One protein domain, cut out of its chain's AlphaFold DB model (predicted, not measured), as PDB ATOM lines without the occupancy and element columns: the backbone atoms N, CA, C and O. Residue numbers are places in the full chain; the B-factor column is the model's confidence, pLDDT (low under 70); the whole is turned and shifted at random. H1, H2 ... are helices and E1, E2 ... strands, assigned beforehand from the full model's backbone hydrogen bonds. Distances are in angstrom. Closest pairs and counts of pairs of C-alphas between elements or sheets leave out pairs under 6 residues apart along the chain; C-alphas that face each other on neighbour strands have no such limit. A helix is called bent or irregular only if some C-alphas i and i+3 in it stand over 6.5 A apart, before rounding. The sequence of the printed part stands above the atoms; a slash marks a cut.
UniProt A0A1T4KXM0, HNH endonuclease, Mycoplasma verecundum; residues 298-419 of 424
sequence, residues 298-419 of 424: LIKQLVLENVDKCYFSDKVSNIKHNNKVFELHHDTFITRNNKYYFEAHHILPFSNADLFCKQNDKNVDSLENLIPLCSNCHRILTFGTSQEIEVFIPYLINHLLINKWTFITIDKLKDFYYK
ATOM      1  N   LEU A 298     348.020 304.946 115.513       68.12
ATOM      2  CA  LEU A 298     347.207 303.802 115.097       68.12
ATOM      3  C   LEU A 298     347.989 302.489 115.174       68.12
ATOM      4  O   LEU A 298     347.443 301.484 115.602       68.12
ATOM      5  N   ILE A 299     349.276 302.482 114.819       75.38
ATOM      6  CA  ILE A 299     350.099 301.264 114.897       75.38
ATOM      7  C   ILE A 299     350.301 300.851 116.362       75.38
ATOM      8  O   ILE A 299     350.242 299.664 116.683       75.38
ATOM      9  N   LYS A 300     350.457 301.825 117.269       77.56
ATOM     10  CA  LYS A 300     350.486 301.556 118.714       77.56
ATOM     11  C   LYS A 300     349.164 301.002 119.229       77.56
ATOM     12  O   LYS A 300     349.172 300.150 120.105       77.56
ATOM     13  N   GLN A 301     348.040 301.475 118.704       79.88
ATOM     14  CA  GLN A 301     346.745 300.918 119.065       79.88
ATOM     15  C   GLN A 301     346.602 299.484 118.538       79.88
ATOM     16  O   GLN A 301     346.262 298.597 119.308       79.88
ATOM     17  N   LEU A 302     346.961 299.240 117.275       82.25
ATOM     18  CA  LEU A 302     346.886 297.929 116.626       82.25
ATOM     19  C   LEU A 302     347.743 296.864 117.323       82.25
ATOM     20  O   LEU A 302     347.284 295.743 117.498       82.25
ATOM     21  N   VAL A 303     348.965 297.193 117.765       86.00
ATOM     22  CA  VAL A 303     349.812 296.221 118.489       86.00
ATOM     23  C   VAL A 303     349.270 295.885 119.883       86.00
ATOM     24  O   VAL A 303     349.649 294.869 120.455       86.00
ATOM     25  N   LEU A 304     348.394 296.731 120.433       87.56
ATOM     26  CA  LEU A 304     347.723 296.525 121.719       87.56
ATOM     27  C   LEU A 304     346.298 295.971 121.553       87.56
ATOM     28  O   LEU A 304     345.654 295.598 122.538       87.56
ATOM     29  N   GLU A 305     345.782 295.898 120.326       80.25
ATOM     30  CA  GLU A 305     344.469 295.333 120.049       80.25
ATOM     31  C   GLU A 305     344.505 293.811 120.226       80.25
ATOM     32  O   GLU A 305     345.268 293.101 119.581       80.25
ATOM     33  N   ASN A 306     343.643 293.312 121.117       76.81
ATOM     34  CA  ASN A 306     343.502 291.892 121.466       76.81
ATOM     35  C   ASN A 306     344.722 291.270 122.164       76.81
ATOM     36  O   ASN A 306     344.891 290.055 122.137       76.81
ATOM     37  N   VAL A 307     345.541 292.087 122.827       85.56
ATOM     38  CA  VAL A 307     346.611 291.587 123.693       85.56
ATOM     39  C   VAL A 307     346.055 291.225 125.067       85.56
ATOM     40  O   VAL A 307     345.483 292.061 125.765       85.56
ATOM     41  N   ASP A 308     346.272 289.978 125.465       88.00
ATOM     42  CA  ASP A 308     345.931 289.431 126.778       88.00
ATOM     43  C   ASP A 308     347.160 289.211 127.676       88.00
ATOM     44  O   ASP A 308     347.011 289.054 128.887       88.00
ATOM     45  N   LYS A 309     348.377 289.252 127.113       92.50
ATOM     46  CA  LYS A 309     349.630 289.026 127.846       92.50
ATOM     47  C   LYS A 309     350.800 289.885 127.371       92.50
ATOM     48  O   LYS A 309     350.902 290.263 126.205       92.50
ATOM     49  N   CYS A 310     351.748 290.124 128.278       94.56
ATOM     50  CA  CYS A 310     353.027 290.745 127.941       94.56
ATOM     51  C   CYS A 310     353.833 289.853 126.987       94.56
ATOM     52  O   CYS A 310     353.887 288.636 127.156       94.56
ATOM     53  N   TYR A 311     354.559 290.462 126.045       96.00
ATOM     54  CA  TYR A 311     355.467 289.749 125.147       96.00
ATOM     55  C   TYR A 311     356.454 288.821 125.882       96.00
ATOM     56  O   TYR A 311     356.804 287.766 125.347       96.00
ATOM     57  N   PHE A 312     356.882 289.172 127.099       96.94
ATOM     58  CA  PHE A 312     357.863 288.408 127.877       96.94
ATOM     59  C   PHE A 312     357.276 287.436 128.906       96.94
ATOM     60  O   PHE A 312     358.067 286.756 129.557       96.94
ATOM     61  N   SER A 313     355.947 287.312 129.025       93.44
ATOM     62  CA  SER A 313     355.304 286.492 130.069       93.44
ATOM     63  C   SER A 313     355.843 285.060 130.124       93.44
ATOM     64  O   SER A 313     356.194 284.560 131.186       93.44
ATOM     65  N   ASP A 314     355.995 284.440 128.953       92.50
ATOM     66  CA  ASP A 314     356.406 283.037 128.812       92.50
ATOM     67  C   ASP A 314     357.914 282.904 128.526       92.50
ATOM     68  O   ASP A 314     358.395 281.840 128.141       92.50
ATOM     69  N   LYS A 315     358.657 284.016 128.611       94.25
ATOM     70  CA  LYS A 315     360.054 284.121 128.160       94.25
ATOM     71  C   LYS A 315     360.999 284.494 129.297       94.25
ATOM     72  O   LYS A 315     362.093 283.950 129.371       94.25
ATOM     73  N   VAL A 316     360.591 285.412 130.174       93.75
ATOM     74  CA  VAL A 316     361.438 285.953 131.245       93.75
ATOM     75  C   VAL A 316     360.656 285.956 132.551       93.75
ATOM     76  O   VAL A 316     359.792 286.799 132.748       93.75
ATOM     77  N   SER A 317     360.970 285.038 133.462       92.94
ATOM     78  CA  SER A 317     360.345 284.974 134.795       92.94
ATOM     79  C   SER A 317     361.176 285.636 135.891       92.94
ATOM     80  O   SER A 317     360.682 285.853 136.991       92.94
ATOM     81  N   ASN A 318     362.444 285.946 135.616       92.25
ATOM     82  CA  ASN A 318     363.377 286.472 136.604       92.25
ATOM     83  C   ASN A 318     364.353 287.470 135.975       92.25
ATOM     84  O   ASN A 318     364.777 287.293 134.832       92.25
ATOM     85  N   ILE A 319     364.775 288.460 136.758       90.44
ATOM     86  CA  ILE A 319     365.858 289.393 136.423       90.44
ATOM     87  C   ILE A 319     367.010 289.259 137.420       90.44
ATOM     88  O   ILE A 319     366.835 288.772 138.539       90.44
ATOM     89  N   LYS A 320     368.207 289.682 137.009       86.50
ATOM     90  CA  LYS A 320     369.397 289.702 137.865       86.50
ATOM     91  C   LYS A 320     369.825 291.137 138.129       86.50
ATOM     92  O   LYS A 320     370.070 291.868 137.182       86.50
ATOM     93  N   HIS A 321     369.995 291.486 139.399       83.31
ATOM     94  CA  HIS A 321     370.513 292.783 139.826       83.31
ATOM     95  C   HIS A 321     371.521 292.576 140.960       83.31
ATOM     96  O   HIS A 321     371.193 291.949 141.971       83.31
ATOM     97  N   ASN A 322     372.759 293.061 140.806       84.00
ATOM     98  CA  ASN A 322     373.836 292.904 141.796       84.00
ATOM     99  C   ASN A 322     374.011 291.448 142.277       84.00
ATOM    100  O   ASN A 322     374.116 291.172 143.473       84.00
ATOM    101  N   ASN A 323     374.003 290.504 141.330       80.62
ATOM    102  CA  ASN A 323     374.108 289.054 141.561       80.62
ATOM    103  C   ASN A 323     372.966 288.424 142.384       80.62
ATOM    104  O   ASN A 323     373.063 287.257 142.764       80.62
ATOM    105  N   LYS A 324     371.866 289.149 142.617       85.69
ATOM    106  CA  LYS A 324     370.627 288.616 143.196       85.69
ATOM    107  C   LYS A 324     369.581 288.402 142.107       85.69
ATOM    108  O   LYS A 324     369.523 289.167 141.146       85.69
ATOM    109  N   VAL A 325     368.779 287.352 142.263       90.00
ATOM    110  CA  VAL A 325     367.681 287.006 141.354       90.00
ATOM    111  C   VAL A 325     366.380 287.537 141.942       90.00
ATOM    112  O   VAL A 325     366.089 287.274 143.108       90.00
ATOM    113  N   PHE A 326     365.621 288.275 141.139       89.12
ATOM    114  CA  PHE A 326     364.300 288.785 141.493       89.12
ATOM    115  C   PHE A 326     363.267 288.213 140.530       89.12
ATOM    116  O   PHE A 326     363.502 288.191 139.320       89.12
ATOM    117  N   GLU A 327     362.133 287.775 141.069       93.38
ATOM    118  CA  GLU A 327     360.992 287.344 140.266       93.38
ATOM    119  C   GLU A 327     360.392 288.547 139.528       93.38
ATOM    120  O   GLU A 327     360.227 289.631 140.094       93.38
ATOM    121  N   LEU A 328     360.097 288.365 138.241       92.38
ATOM    122  CA  LEU A 328     359.506 289.389 137.392       92.38
ATOM    123  C   LEU A 328     358.029 289.078 137.153       92.38
ATOM    124  O   LEU A 328     357.688 288.165 136.403       92.38
ATOM    125  N   HIS A 329     357.155 289.895 137.739       91.25
ATOM    126  CA  HIS A 329     355.714 289.797 137.525       91.25
ATOM    127  C   HIS A 329     355.276 290.566 136.273       91.25
ATOM    128  O   HIS A 329     355.635 291.735 136.082       91.25
ATOM    129  N   HIS A 330     354.459 289.911 135.444       92.75
ATOM    130  CA  HIS A 330     353.915 290.462 134.194       92.75
ATOM    131  C   HIS A 330     352.462 290.919 134.295       92.75
ATOM    132  O   HIS A 330     351.923 291.439 133.316       92.75
ATOM    133  N   ASP A 331     351.848 290.722 135.460       84.88
ATOM    134  CA  ASP A 331     350.455 291.063 135.702       84.88
ATOM    135  C   ASP A 331     350.218 292.569 135.576       84.88
ATOM    136  O   ASP A 331     351.082 293.407 135.850       84.88
ATOM    137  N   THR A 332     349.010 292.911 135.144       89.19
ATOM    138  CA  THR A 332     348.576 294.286 134.919       89.19
ATOM    139  C   THR A 332     347.115 294.450 135.329       89.19
ATOM    140  O   THR A 332     346.420 293.478 135.620       89.19
ATOM    141  N   PHE A 333     346.632 295.687 135.363       90.19
ATOM    142  CA  PHE A 333     345.252 295.989 135.728       90.19
ATOM    143  C   PHE A 333     344.316 295.970 134.511       90.19
ATOM    144  O   PHE A 333     344.735 296.126 133.361       90.19
ATOM    145  N   ILE A 334     343.018 295.812 134.776       89.19
ATOM    146  CA  ILE A 334     341.961 295.915 133.766       89.19
ATOM    147  C   ILE A 334     341.566 297.389 133.618       89.19
ATOM    148  O   ILE A 334     341.235 298.074 134.585       89.19
ATOM    149  N   THR A 335     341.616 297.893 132.390       83.88
ATOM    150  CA  THR A 335     341.234 299.264 132.038       83.88
ATOM    151  C   THR A 335     339.716 299.466 132.088       83.88
ATOM    152  O   THR A 335     338.937 298.514 132.079       83.88
ATOM    153  N   ARG A 336     339.266 300.729 132.029       84.94
ATOM    154  CA  ARG A 336     337.833 301.084 131.938       84.94
ATOM    155  C   ARG A 336     337.114 300.457 130.733       84.94
ATOM    156  O   ARG A 336     335.897 300.333 130.761       84.94
ATOM    157  N   ASN A 337     337.863 300.038 129.714       82.94
ATOM    158  CA  ASN A 337     337.344 299.386 128.511       82.94
ATOM    159  C   ASN A 337     337.342 297.848 128.623       82.94
ATOM    160  O   ASN A 337     337.242 297.168 127.605       82.94
ATOM    161  N   ASN A 338     337.491 297.301 129.835       83.94
ATOM    162  CA  ASN A 338     337.523 295.866 130.124       83.94
ATOM    163  C   ASN A 338     338.624 295.090 129.369       83.94
ATOM    164  O   ASN A 338     338.430 293.952 128.948       83.94
ATOM    165  N   LYS A 339     339.785 295.728 129.175       84.19
ATOM    166  CA  LYS A 339     340.991 295.138 128.565       84.19
ATOM    167  C   LYS A 339     342.176 295.258 129.515       84.19
ATOM    168  O   LYS A 339     342.261 296.267 130.217       84.19
ATOM    169  N   TYR A 340     343.092 294.292 129.506       87.00
ATOM    170  CA  TYR A 340     344.360 294.385 130.236       87.00
ATOM    171  C   TYR A 340     345.202 295.568 129.739       87.00
ATOM    172  O   TYR A 340     345.250 295.852 128.543       87.00
ATOM    173  N   TYR A 341     345.840 296.286 130.663       90.94
ATOM    174  CA  TYR A 341     346.680 297.435 130.339       90.94
ATOM    175  C   TYR A 341     348.098 297.006 129.923       90.94
ATOM    176  O   TYR A 341     348.832 296.424 130.720       90.94
ATOM    177  N   PHE A 342     348.516 297.355 128.706       92.50
ATOM    178  CA  PHE A 342     349.876 297.135 128.204       92.50
ATOM    179  C   PHE A 342     350.402 298.377 127.474       92.50
ATOM    180  O   PHE A 342     349.637 299.197 126.968       92.50
ATOM    181  N   GLU A 343     351.724 298.500 127.410       91.25
ATOM    182  CA  GLU A 343     352.452 299.604 126.787       91.25
ATOM    183  C   GLU A 343     353.132 299.112 125.501       91.25
ATOM    184  O   GLU A 343     353.793 298.074 125.488       91.25
ATOM    185  N   ALA A 344     352.962 299.843 124.397       90.19
ATOM    186  CA  ALA A 344     353.608 299.519 123.127       90.19
ATOM    187  C   ALA A 344     355.062 300.014 123.121       90.19
ATOM    188  O   ALA A 344     355.302 301.221 123.233       90.19
ATOM    189  N   HIS A 345     356.013 299.097 122.929       91.00
ATOM    190  CA  HIS A 345     357.452 299.368 122.959       91.00
ATOM    191  C   HIS A 345     358.102 299.159 121.599       91.00
ATOM    192  O   HIS A 345     357.967 298.084 121.015       91.00
ATOM    193  N   HIS A 346     358.835 300.157 121.107       90.12
ATOM    194  CA  HIS A 346     359.647 300.012 119.898       90.12
ATOM    195  C   HIS A 346     360.953 299.292 120.247       90.12
ATOM    196  O   HIS A 346     361.750 299.823 121.017       90.12
ATOM    197  N   ILE A 347     361.203 298.113 119.667       93.12
ATOM    198  CA  ILE A 347     362.434 297.352 119.932       93.12
ATOM    199  C   ILE A 347     363.659 298.150 119.472       93.12
ATOM    200  O   ILE A 347     364.616 298.304 120.227       93.12
ATOM    201  N   LEU A 348     363.628 298.659 118.241       90.00
ATOM    202  CA  LEU A 348     364.593 299.629 117.738       90.00
ATOM    203  C   LEU A 348     364.071 301.041 117.998       90.00
ATOM    204  O   LEU A 348     362.945 301.348 117.593       90.00
ATOM    205  N   PRO A 349     364.871 301.919 118.620       81.56
ATOM    206  CA  PRO A 349     364.380 303.197 119.095       81.56
ATOM    207  C   PRO A 349     364.048 304.139 117.938       81.56
ATOM    208  O   PRO A 349     364.774 304.258 116.946       81.56
ATOM    209  N   PHE A 350     362.959 304.882 118.114       68.06
ATOM    210  CA  PHE A 350     362.506 305.879 117.147       68.06
ATOM    211  C   PHE A 350     363.523 307.013 116.932       68.06
ATOM    212  O   PHE A 350     363.572 307.590 115.852       68.06
ATOM    213  N   SER A 351     364.383 307.305 117.916       66.75
ATOM    214  CA  SER A 351     365.487 308.276 117.785       66.75
ATOM    215  C   SER A 351     366.441 307.951 116.634       66.75
ATOM    216  O   SER A 351     367.093 308.838 116.094       66.75
ATOM    217  N   ASN A 352     366.506 306.682 116.231       65.19
ATOM    218  CA  ASN A 352     367.364 306.198 115.158       65.19
ATOM    219  C   ASN A 352     366.577 305.916 113.868       65.19
ATOM    220  O   ASN A 352     367.136 305.356 112.925       65.19
ATOM    221  N   ALA A 353     365.302 306.322 113.795       62.94
ATOM    222  CA  ALA A 353     364.421 306.084 112.652       62.94
ATOM    223  C   ALA A 353     365.057 306.483 111.318       62.94
ATOM    224  O   ALA A 353     364.968 305.739 110.342       62.94
ATOM    225  N   ASP A 354     365.741 307.627 111.269       54.84
ATOM    226  CA  ASP A 354     366.357 308.093 110.028       54.84
ATOM    227  C   ASP A 354     367.650 307.385 109.676       54.84
ATOM    228  O   ASP A 354     367.929 307.239 108.491       54.84
ATOM    229  N   LEU A 355     368.391 306.862 110.653       63.41
ATOM    230  CA  LEU A 355     369.506 305.962 110.367       63.41
ATOM    231  C   LEU A 355     368.982 304.709 109.661       63.41
ATOM    232  O   LEU A 355     369.473 304.334 108.596       63.41
ATOM    233  N   PHE A 356     367.947 304.089 110.228       68.25
ATOM    234  CA  PHE A 356     367.392 302.851 109.694       68.25
ATOM    235  C   PHE A 356     366.699 303.044 108.356       68.25
ATOM    236  O   PHE A 356     366.851 302.192 107.487       68.25
ATOM    237  N   CYS A 357     366.036 304.174 108.134       60.62
ATOM    238  CA  CYS A 357     365.464 304.459 106.829       60.62
ATOM    239  C   CYS A 357     366.498 304.864 105.783       60.62
ATOM    240  O   CYS A 357     366.425 304.390 104.656       60.62
ATOM    241  N   LYS A 358     367.478 305.715 106.116       55.81
ATOM    242  CA  LYS A 358     368.508 306.104 105.140       55.81
ATOM    243  C   LYS A 358     369.323 304.882 104.706       55.81
ATOM    244  O   LYS A 358     369.544 304.681 103.517       55.81
ATOM    245  N   GLN A 359     369.725 304.040 105.659       57.28
ATOM    246  CA  GLN A 359     370.600 302.900 105.377       57.28
ATOM    247  C   GLN A 359     369.824 301.682 104.874       57.28
ATOM    248  O   GLN A 359     370.193 301.098 103.858       57.28
ATOM    249  N   ASN A 360     368.712 301.349 105.530       61.97
ATOM    250  CA  ASN A 360     368.025 300.068 105.369       61.97
ATOM    251  C   ASN A 360     366.553 300.214 104.971       61.97
ATOM    252  O   ASN A 360     365.846 299.218 105.027       61.97
ATOM    253  N   ASP A 361     366.095 301.438 104.659       63.59
ATOM    254  CA  ASP A 361     364.762 301.827 104.161       63.59
ATOM    255  C   ASP A 361     363.561 301.131 104.856       63.59
ATOM    256  O   ASP A 361     362.462 300.977 104.331       63.59
ATOM    257  N   LYS A 362     363.761 300.790 106.136       66.06
ATOM    258  CA  LYS A 362     362.729 300.303 107.047       66.06
ATOM    259  C   LYS A 362     362.223 301.412 107.953       66.06
ATOM    260  O   LYS A 362     363.005 302.115 108.598       66.06
ATOM    261  N   ASN A 363     360.900 301.509 108.069       75.50
ATOM    262  CA  ASN A 363     360.271 302.357 109.069       75.50
ATOM    263  C   ASN A 363     360.303 301.654 110.431       75.50
ATOM    264  O   ASN A 363     359.712 300.594 110.586       75.50
ATOM    265  N   VAL A 364     360.973 302.248 111.419       81.19
ATOM    266  CA  VAL A 364     360.945 301.741 112.804       81.19
ATOM    267  C   VAL A 364     359.580 301.881 113.462       81.19
ATOM    268  O   VAL A 364     359.324 301.229 114.466       81.19
ATOM    269  N   ASP A 365     358.697 302.710 112.912       80.94
ATOM    270  CA  ASP A 365     357.330 302.853 113.391       80.94
ATOM    271  C   ASP A 365     356.389 301.920 112.630       80.94
ATOM    272  O   ASP A 365     355.579 302.342 111.802       80.94
ATOM    273  N   SER A 366     356.588 300.625 112.858       82.06
ATOM    274  CA  SER A 366     355.882 299.535 112.195       82.06
ATOM    275  C   SER A 366     355.528 298.438 113.202       82.06
ATOM    276  O   SER A 366     356.147 298.344 114.265       82.06
ATOM    277  N   LEU A 367     354.522 297.615 112.886       83.25
ATOM    278  CA  LEU A 367     354.074 296.528 113.773       83.25
ATOM    279  C   LEU A 367     355.204 295.528 114.050       83.25
ATOM    280  O   LEU A 367     355.329 295.012 115.150       83.25
ATOM    281  N   GLU A 368     356.071 295.322 113.065       89.06
ATOM    282  CA  GLU A 368     357.217 294.414 113.088       89.06
ATOM    283  C   GLU A 368     358.343 294.836 114.046       89.06
ATOM    284  O   GLU A 368     359.276 294.066 114.276       89.06
ATOM    285  N   ASN A 369     358.313 296.079 114.529       91.62
ATOM    286  CA  ASN A 369     359.274 296.627 115.486       91.62
ATOM    287  C   ASN A 369     358.606 296.988 116.823       91.62
ATOM    288  O   ASN A 369     359.246 297.591 117.681       91.62
ATOM    289  N   LEU A 370     357.329 296.651 117.006       91.44
ATOM    290  CA  LEU A 370     356.563 296.955 118.207       91.44
ATOM    291  C   LEU A 370     356.188 295.677 118.952       91.44
ATOM    292  O   LEU A 370     355.760 294.692 118.357       91.44
ATOM    293  N   ILE A 371     356.297 295.718 120.278       94.75
ATOM    294  CA  ILE A 371     355.846 294.637 121.159       94.75
ATOM    295  C   ILE A 371     355.014 295.186 122.323       94.75
ATOM    296  O   ILE A 371     355.307 296.277 122.820       94.75
ATOM    297  N   PRO A 372     353.991 294.446 122.783       94.62
ATOM    298  CA  PRO A 372     353.218 294.828 123.956       94.62
ATOM    299  C   PRO A 372     353.932 294.418 125.251       94.62
ATOM    300  O   PRO A 372     354.280 293.249 125.445       94.62
ATOM    301  N   LEU A 373     354.126 295.361 126.168       95.75
ATOM    302  CA  LEU A 373     354.829 295.151 127.434       95.75
ATOM    303  C   LEU A 373     353.957 295.479 128.645       95.75
ATOM    304  O   LEU A 373     353.176 296.426 128.620       95.75
ATOM    305  N   CYS A 374     354.121 294.726 129.736       94.69
ATOM    306  CA  CYS A 374     353.662 295.185 131.047       94.69
ATOM    307  C   CYS A 374     354.526 296.374 131.502       94.69
ATOM    308  O   CYS A 374     355.671 296.528 131.057       94.69
ATOM    309  N   SER A 375     354.017 297.194 132.423       92.06
ATOM    310  CA  SER A 375     354.743 298.380 132.897       92.06
ATOM    311  C   SER A 375     356.100 298.044 133.531       92.06
ATOM    312  O   SER A 375     357.023 298.851 133.440       92.06
ATOM    313  N   ASN A 376     356.267 296.851 134.116       92.69
ATOM    314  CA  ASN A 376     357.553 296.408 134.666       92.69
ATOM    315  C   ASN A 376     358.590 296.176 133.559       92.69
ATOM    316  O   ASN A 376     359.672 296.758 133.600       92.69
ATOM    317  N   CYS A 377     358.247 295.391 132.532       94.50
ATOM    318  CA  CYS A 377     359.142 295.133 131.401       94.50
ATOM    319  C   CYS A 377     359.483 296.410 130.634       94.50
ATOM    320  O   CYS A 377     360.642 296.617 130.280       94.50
ATOM    321  N   HIS A 378     358.493 297.276 130.395       93.81
ATOM    322  CA  HIS A 378     358.722 298.538 129.695       93.81
ATOM    323  C   HIS A 378     359.706 299.435 130.463       93.81
ATOM    324  O   HIS A 378     360.649 299.970 129.879       93.81
ATOM    325  N   ARG A 379     359.561 299.526 131.793       87.44
ATOM    326  CA  ARG A 379     360.486 300.290 132.645       87.44
ATOM    327  C   ARG A 379     361.880 299.682 132.707       87.44
ATOM    328  O   ARG A 379     362.836 300.441 132.628       87.44
ATOM    329  N   ILE A 380     362.017 298.358 132.802       90.38
ATOM    330  CA  ILE A 380     363.337 297.703 132.802       90.38
ATOM    331  C   ILE A 380     364.060 297.958 131.479       90.38
ATOM    332  O   ILE A 380     365.223 298.334 131.482       90.38
ATOM    333  N   LEU A 381     363.368 297.836 130.346       90.44
ATOM    334  CA  LEU A 381     363.960 298.116 129.038       90.44
ATOM    335  C   LEU A 381     364.293 299.597 128.809       90.44
ATOM    336  O   LEU A 381     365.094 299.898 127.928       90.44
ATOM    337  N   THR A 382     363.693 300.509 129.578       84.38
ATOM    338  CA  THR A 382     363.948 301.955 129.471       84.38
ATOM    339  C   THR A 382     365.004 302.445 130.469       84.38
ATOM    340  O   THR A 382     365.778 303.338 130.143       84.38
ATOM    341  N   PHE A 383     365.024 301.894 131.687       83.25
ATOM    342  CA  PHE A 383     365.776 302.429 132.832       83.25
ATOM    343  C   PHE A 383     366.583 301.379 133.608       83.25
ATOM    344  O   PHE A 383     367.249 301.725 134.582       83.25
ATOM    345  N   GLY A 384     366.469 300.101 133.249       85.00
ATOM    346  CA  GLY A 384     367.163 299.014 133.930       85.00
ATOM    347  C   GLY A 384     368.668 299.072 133.708       85.00
ATOM    348  O   GLY A 384     369.166 299.658 132.749       85.00
ATOM    349  N   THR A 385     369.413 298.427 134.598       87.00
ATOM    350  CA  THR A 385     370.851 298.231 134.404       87.00
ATOM    351  C   THR A 385     371.105 297.295 133.221       87.00
ATOM    352  O   THR A 385     370.278 296.436 132.904       87.00
ATOM    353  N   SER A 386     372.288 297.366 132.604       88.94
ATOM    354  CA  SER A 386     372.658 296.437 131.525       88.94
ATOM    355  C   SER A 386     372.551 294.966 131.955       88.94
ATOM    356  O   SER A 386     372.193 294.119 131.143       88.94
ATOM    357  N   GLN A 387     372.777 294.654 133.242       89.69
ATOM    358  CA  GLN A 387     372.598 293.305 133.801       89.69
ATOM    359  C   GLN A 387     371.127 292.856 133.799       89.69
ATOM    360  O   GLN A 387     370.842 291.695 133.500       89.69
ATOM    361  N   GLU A 388     370.202 293.764 134.109       90.19
ATOM    362  CA  GLU A 388     368.765 293.487 134.080       90.19
ATOM    363  C   GLU A 388     368.238 293.404 132.648       90.19
ATOM    364  O   GLU A 388     367.385 292.566 132.371       90.19
ATOM    365  N   ILE A 389     368.754 294.220 131.725       93.00
ATOM    366  CA  ILE A 389     368.305 294.226 130.327       93.00
ATOM    367  C   ILE A 389     368.833 293.010 129.542       93.00
ATOM    368  O   ILE A 389     368.145 292.504 128.652       93.00
ATOM    369  N   GLU A 390     370.016 292.487 129.880       93.25
ATOM    370  CA  GLU A 390     370.681 291.398 129.145       93.25
ATOM    371  C   GLU A 390     369.801 290.150 128.966       93.25
ATOM    372  O   GLU A 390     369.865 289.502 127.921       93.25
ATOM    373  N   VAL A 391     368.914 289.840 129.918       94.19
ATOM    374  CA  VAL A 391     368.013 288.676 129.814       94.19
ATOM    375  C   VAL A 391     366.936 288.828 128.729       94.19
ATOM    376  O   VAL A 391     366.396 287.829 128.258       94.19
ATOM    377  N   PHE A 392     366.630 290.057 128.299       95.94
ATOM    378  CA  PHE A 392     365.613 290.345 127.281       95.94
ATOM    379  C   PHE A 392     366.183 290.338 125.855       95.94
ATOM    380  O   PHE A 392     365.469 290.003 124.904       95.94
ATOM    381  N   ILE A 393     367.469 290.677 125.695       96.12
ATOM    382  CA  ILE A 393     368.133 290.864 124.394       96.12
ATOM    383  C   ILE A 393     367.966 289.669 123.433       96.12
ATOM    384  O   ILE A 393     367.613 289.917 122.275       96.12
ATOM    385  N   PRO A 394     368.126 288.393 123.850       96.81
ATOM    386  CA  PRO A 394     367.971 287.248 122.945       96.81
ATOM    387  C   PRO A 394     366.573 287.138 122.321       96.81
ATOM    388  O   PRO A 394     366.420 286.729 121.170       96.81
ATOM    389  N   TYR A 395     365.536 287.536 123.056       97.50
ATOM    390  CA  TYR A 395     364.160 287.493 122.567       97.50
ATOM    391  C   TYR A 395     363.855 288.666 121.637       97.50
ATOM    392  O   TYR A 395     363.199 288.484 120.612       97.50
ATOM    393  N   LEU A 396     364.376 289.853 121.963       96.69
ATOM    394  CA  LEU A 396     364.249 291.048 121.132       96.69
ATOM    395  C   LEU A 396     364.929 290.864 119.771       96.69
ATOM    396  O   LEU A 396     364.317 291.133 118.739       96.69
ATOM    397  N   ILE A 397     366.164 290.348 119.747       95.44
ATOM    398  CA  ILE A 397     366.865 290.102 118.480       95.44
ATOM    399  C   ILE A 397     366.154 289.028 117.653       95.44
ATOM    400  O   ILE A 397     365.980 289.201 116.451       95.44
ATOM    401  N   ASN A 398     365.672 287.955 118.286       95.56
ATOM    402  CA  ASN A 398     364.945 286.906 117.579       95.56
ATOM    403  C   ASN A 398     363.644 287.445 116.959       95.56
ATOM    404  O   ASN A 398     363.345 287.143 115.804       95.56
ATOM    405  N   HIS A 399     362.909 288.300 117.681       95.31
ATOM    406  CA  HIS A 399     361.737 288.993 117.142       95.31
ATOM    407  C   HIS A 399     362.089 289.804 115.891       95.31
ATOM    408  O   HIS A 399     361.420 289.685 114.866       95.31
ATOM    409  N   LEU A 400     363.154 290.606 115.959       93.38
ATOM    410  CA  LEU A 400     363.622 291.420 114.840       93.38
ATOM    411  C   LEU A 400     364.008 290.554 113.629       93.38
ATOM    412  O   LEU A 400     363.582 290.841 112.508       93.38
ATOM    413  N   LEU A 401     364.759 289.471 113.838       91.75
ATOM    414  CA  LEU A 401     365.207 288.576 112.767       91.75
ATOM    415  C   LEU A 401     364.039 287.868 112.066       91.75
ATOM    416  O   LEU A 401     363.988 287.874 110.835       91.75
ATOM    417  N   ILE A 402     363.072 287.335 112.824       91.56
ATOM    418  CA  ILE A 402     361.843 286.733 112.272       91.56
ATOM    419  C   ILE A 402     361.083 287.756 111.417       91.56
ATOM    420  O   ILE A 402     360.596 287.441 110.331       91.56
ATOM    421  N   ASN A 403     361.074 289.014 111.852       87.06
ATOM    422  CA  ASN A 403     360.465 290.132 111.142       87.06
ATOM    423  C   ASN A 403     361.392 290.788 110.093       87.06
ATOM    424  O   ASN A 403     361.241 291.957 109.714       87.06
ATOM    425  N   LYS A 404     362.366 290.027 109.584       86.19
ATOM    426  CA  LYS A 404     363.269 290.403 108.486       86.19
ATOM    427  C   LYS A 404     364.150 291.621 108.782       86.19
ATOM    428  O   LYS A 404     364.569 292.304 107.849       86.19
ATOM    429  N   TRP A 405     364.395 291.994 110.038       86.50
ATOM    430  CA  TRP A 405     365.365 293.039 110.417       86.50
ATOM    431  C   TRP A 405     366.786 292.454 110.474       86.50
ATOM    432  O   TRP A 405     367.500 292.584 111.461       86.50
ATOM    433  N   THR A 406     367.195 291.787 109.393       83.56
ATOM    434  CA  THR A 406     368.426 290.979 109.306       83.56
ATOM    435  C   THR A 406     369.723 291.789 109.361       83.56
ATOM    436  O   THR A 406     370.793 291.217 109.523       83.56
ATOM    437  N   PHE A 407     369.639 293.115 109.252       82.25
ATOM    438  CA  PHE A 407     370.779 294.032 109.350       82.25
ATOM    439  C   PHE A 407     371.112 294.462 110.790       82.25
ATOM    440  O   PHE A 407     372.064 295.218 111.001       82.25
ATOM    441  N   ILE A 408     370.322 294.044 111.785       85.75
ATOM    442  CA  ILE A 408     370.597 294.298 113.204       85.75
ATOM    443  C   ILE A 408     371.312 293.086 113.793       85.75
ATOM    444  O   ILE A 408     370.808 291.968 113.722       85.75
ATOM    445  N   THR A 409     372.475 293.317 114.397       89.62
ATOM    446  CA  THR A 409     373.207 292.313 115.179       89.62
ATOM    447  C   THR A 409     372.866 292.436 116.663       89.62
ATOM    448  O   THR A 409     372.353 293.467 117.104       89.62
ATOM    449  N   ILE A 410     373.179 291.399 117.448       91.12
ATOM    450  CA  ILE A 410     373.034 291.433 118.913       91.12
ATOM    451  C   ILE A 410     373.811 292.610 119.506       91.12
ATOM    452  O   ILE A 410     373.248 293.356 120.300       91.12
ATOM    453  N   ASP A 411     375.059 292.817 119.086       89.88
ATOM    454  CA  ASP A 411     375.903 293.897 119.614       89.88
ATOM    455  C   ASP A 411     375.302 295.273 119.316       89.88
ATOM    456  O   ASP A 411     375.147 296.100 120.208       89.88
ATOM    457  N   LYS A 412     374.825 295.480 118.084       86.56
ATOM    458  CA  LYS A 412     374.168 296.734 117.699       86.56
ATOM    459  C   LYS A 412     372.855 296.955 118.449       86.56
ATOM    460  O   LYS A 412     372.485 298.094 118.709       86.56
ATOM    461  N   LEU A 413     372.129 295.884 118.774       90.69
ATOM    462  CA  LEU A 413     370.932 295.975 119.604       90.69
ATOM    463  C   LEU A 413     371.297 296.382 121.035       90.69
ATOM    464  O   LEU A 413     370.677 297.293 121.576       90.69
ATOM    465  N   LYS A 414     372.329 295.763 121.616       90.94
ATOM    466  CA  LYS A 414     372.861 296.117 122.938       90.94
ATOM    467  C   LYS A 414     373.269 297.587 123.009       90.94
ATOM    468  O   LYS A 414     372.904 298.249 123.971       90.94
ATOM    469  N   ASP A 415     373.886 298.134 121.964       88.06
ATOM    470  CA  ASP A 415     374.240 299.561 121.896       88.06
ATOM    471  C   ASP A 415     373.038 300.514 122.030       88.06
ATOM    472  O   ASP A 415     373.207 301.672 122.416       88.06
ATOM    473  N   PHE A 416     371.819 300.078 121.694       85.12
ATOM    474  CA  PHE A 416     370.616 300.894 121.899       85.12
ATOM    475  C   PHE A 416     370.101 300.840 123.332       85.12
ATOM    476  O   PHE A 416     369.539 301.826 123.800       85.12
ATOM    477  N   TYR A 417     370.292 299.713 124.011       86.44
ATOM    478  CA  TYR A 417     369.752 299.465 125.345       86.44
ATOM    479  C   TYR A 417     370.748 299.752 126.473       86.44
ATOM    480  O   TYR A 417     370.330 300.020 127.590       86.44
ATOM    481  N   TYR A 418     372.054 299.697 126.203       84.88
ATOM    482  CA  TYR A 418     373.118 299.850 127.208       84.88
ATOM    483  C   TYR A 418     373.744 301.241 127.215       84.88
ATOM    484  O   TYR A 418     374.760 301.453 127.871       84.88
ATOM    485  N   LYS A 419     373.171 302.198 126.478       61.62
ATOM    486  CA  LYS A 419     373.614 303.589 126.558       61.62
ATOM    487  C   LYS A 419     373.230 304.158 127.913       61.62
ATOM    488  O   LYS A 419     372.050 304.368 128.184       61.62
TER     489      LYS A 419
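Overview. This is residues 298 to 419 of the 424 residues of the protein "HNH endonuclease" of Mycoplasma verecundum (UniProt A0A1T4KXM0). A short two-stranded ladder, E3 and E4, makes the core, with H1 packing on one side of it and H3 on the other; beyond H3 come H4, H6 and H5, while the strand hairpin E1 and E2 and the helix H2 lie far out at two corners of a roughly triangular slab. Residues 328 to 342, a long stretch with no named element, reach out to a third corner. The printed part has 122 residues, with H1 E1 E2 E3 H2 E4 H3 H4 H5 H6 along the chain and two antiparallel sheets, E1 - E2 and E3 - E4; its class is mixed, helices and strands. It is compact, with a radius of gyration of the C-alphas of 14.7 A and spans of 40 by 39 by 22 A.

Arrangement. Begin at E3, residues 343 to 346, and E4, residues 370 to 373, antiparallel at 144 degrees; N 343 and O 373 are 2.8 A apart, within hydrogen-bond range. Look next at H1, residues 298 to 304: its closest C-alpha pair with E3 is Lys 300 and Ala 344, 5.8 A. For H3, residues 375 to 383, it is Ser 375 and Glu 343, 6.6 A. H4, residues 386 to 389, and H3 only just touch, and only at the corner, with 3 pairs of C-alphas within 8 A, the closest Leu 381 and Ile 389 at 6.0 A. H6, residues 410 to 417, is close to H3 but not clearly touching, about perpendicular at 84 degrees; the closest C-alphas, of Leu 381 and Tyr 417, are 7.0 A apart. H5, residues 393 to 402, touches H6 at a steep tilt of 65 degrees, opposite ways, closest at the C-alphas of Ile 397 and Ile 410, 6.3 A. In the hairpin E1, residues 318 to 321, and E2, residues 324 to 327, antiparallel at 148 degrees, N 319 and O 326 are 2.9 A apart, within hydrogen-bond range. The closest C-alphas of E1 and H4, those of Lys 320 and Glu 388, are 5.4 A apart. H2, residues 350 to 360, touches no helix. Every O i to N i+4 pair is within hydrogen-bond range in H3 and H5; H1 has 2 of 3, H2 5 of 7 and H6 3 of 4, and H4 is too short for one.

Along the chain. Find C-alpha 298 at (347.207, 303.802, 115.097), where H1 begins. E3 begins at C-alpha 343, (352.452, 299.604, 126.787). H2 spans 14.2 A and is irregular, with C-alphas 351 and 354 7.8 A apart. H3 spans 11.8 A, H5 14.3 A, and H6 10.8 A, ending at C-alpha 417, (369.752, 299.465, 125.345).

Size, cuts and confidence. The C-alphas of Arg 336 and Gln 359, the two farthest apart, are 42.2 A apart. The printed part has no cut; the links H1 to E1 and E2 to E3 are long. The mean pLDDT of the printed part is 85.7, and residues 298, 350 to 362 and 419 are under 70.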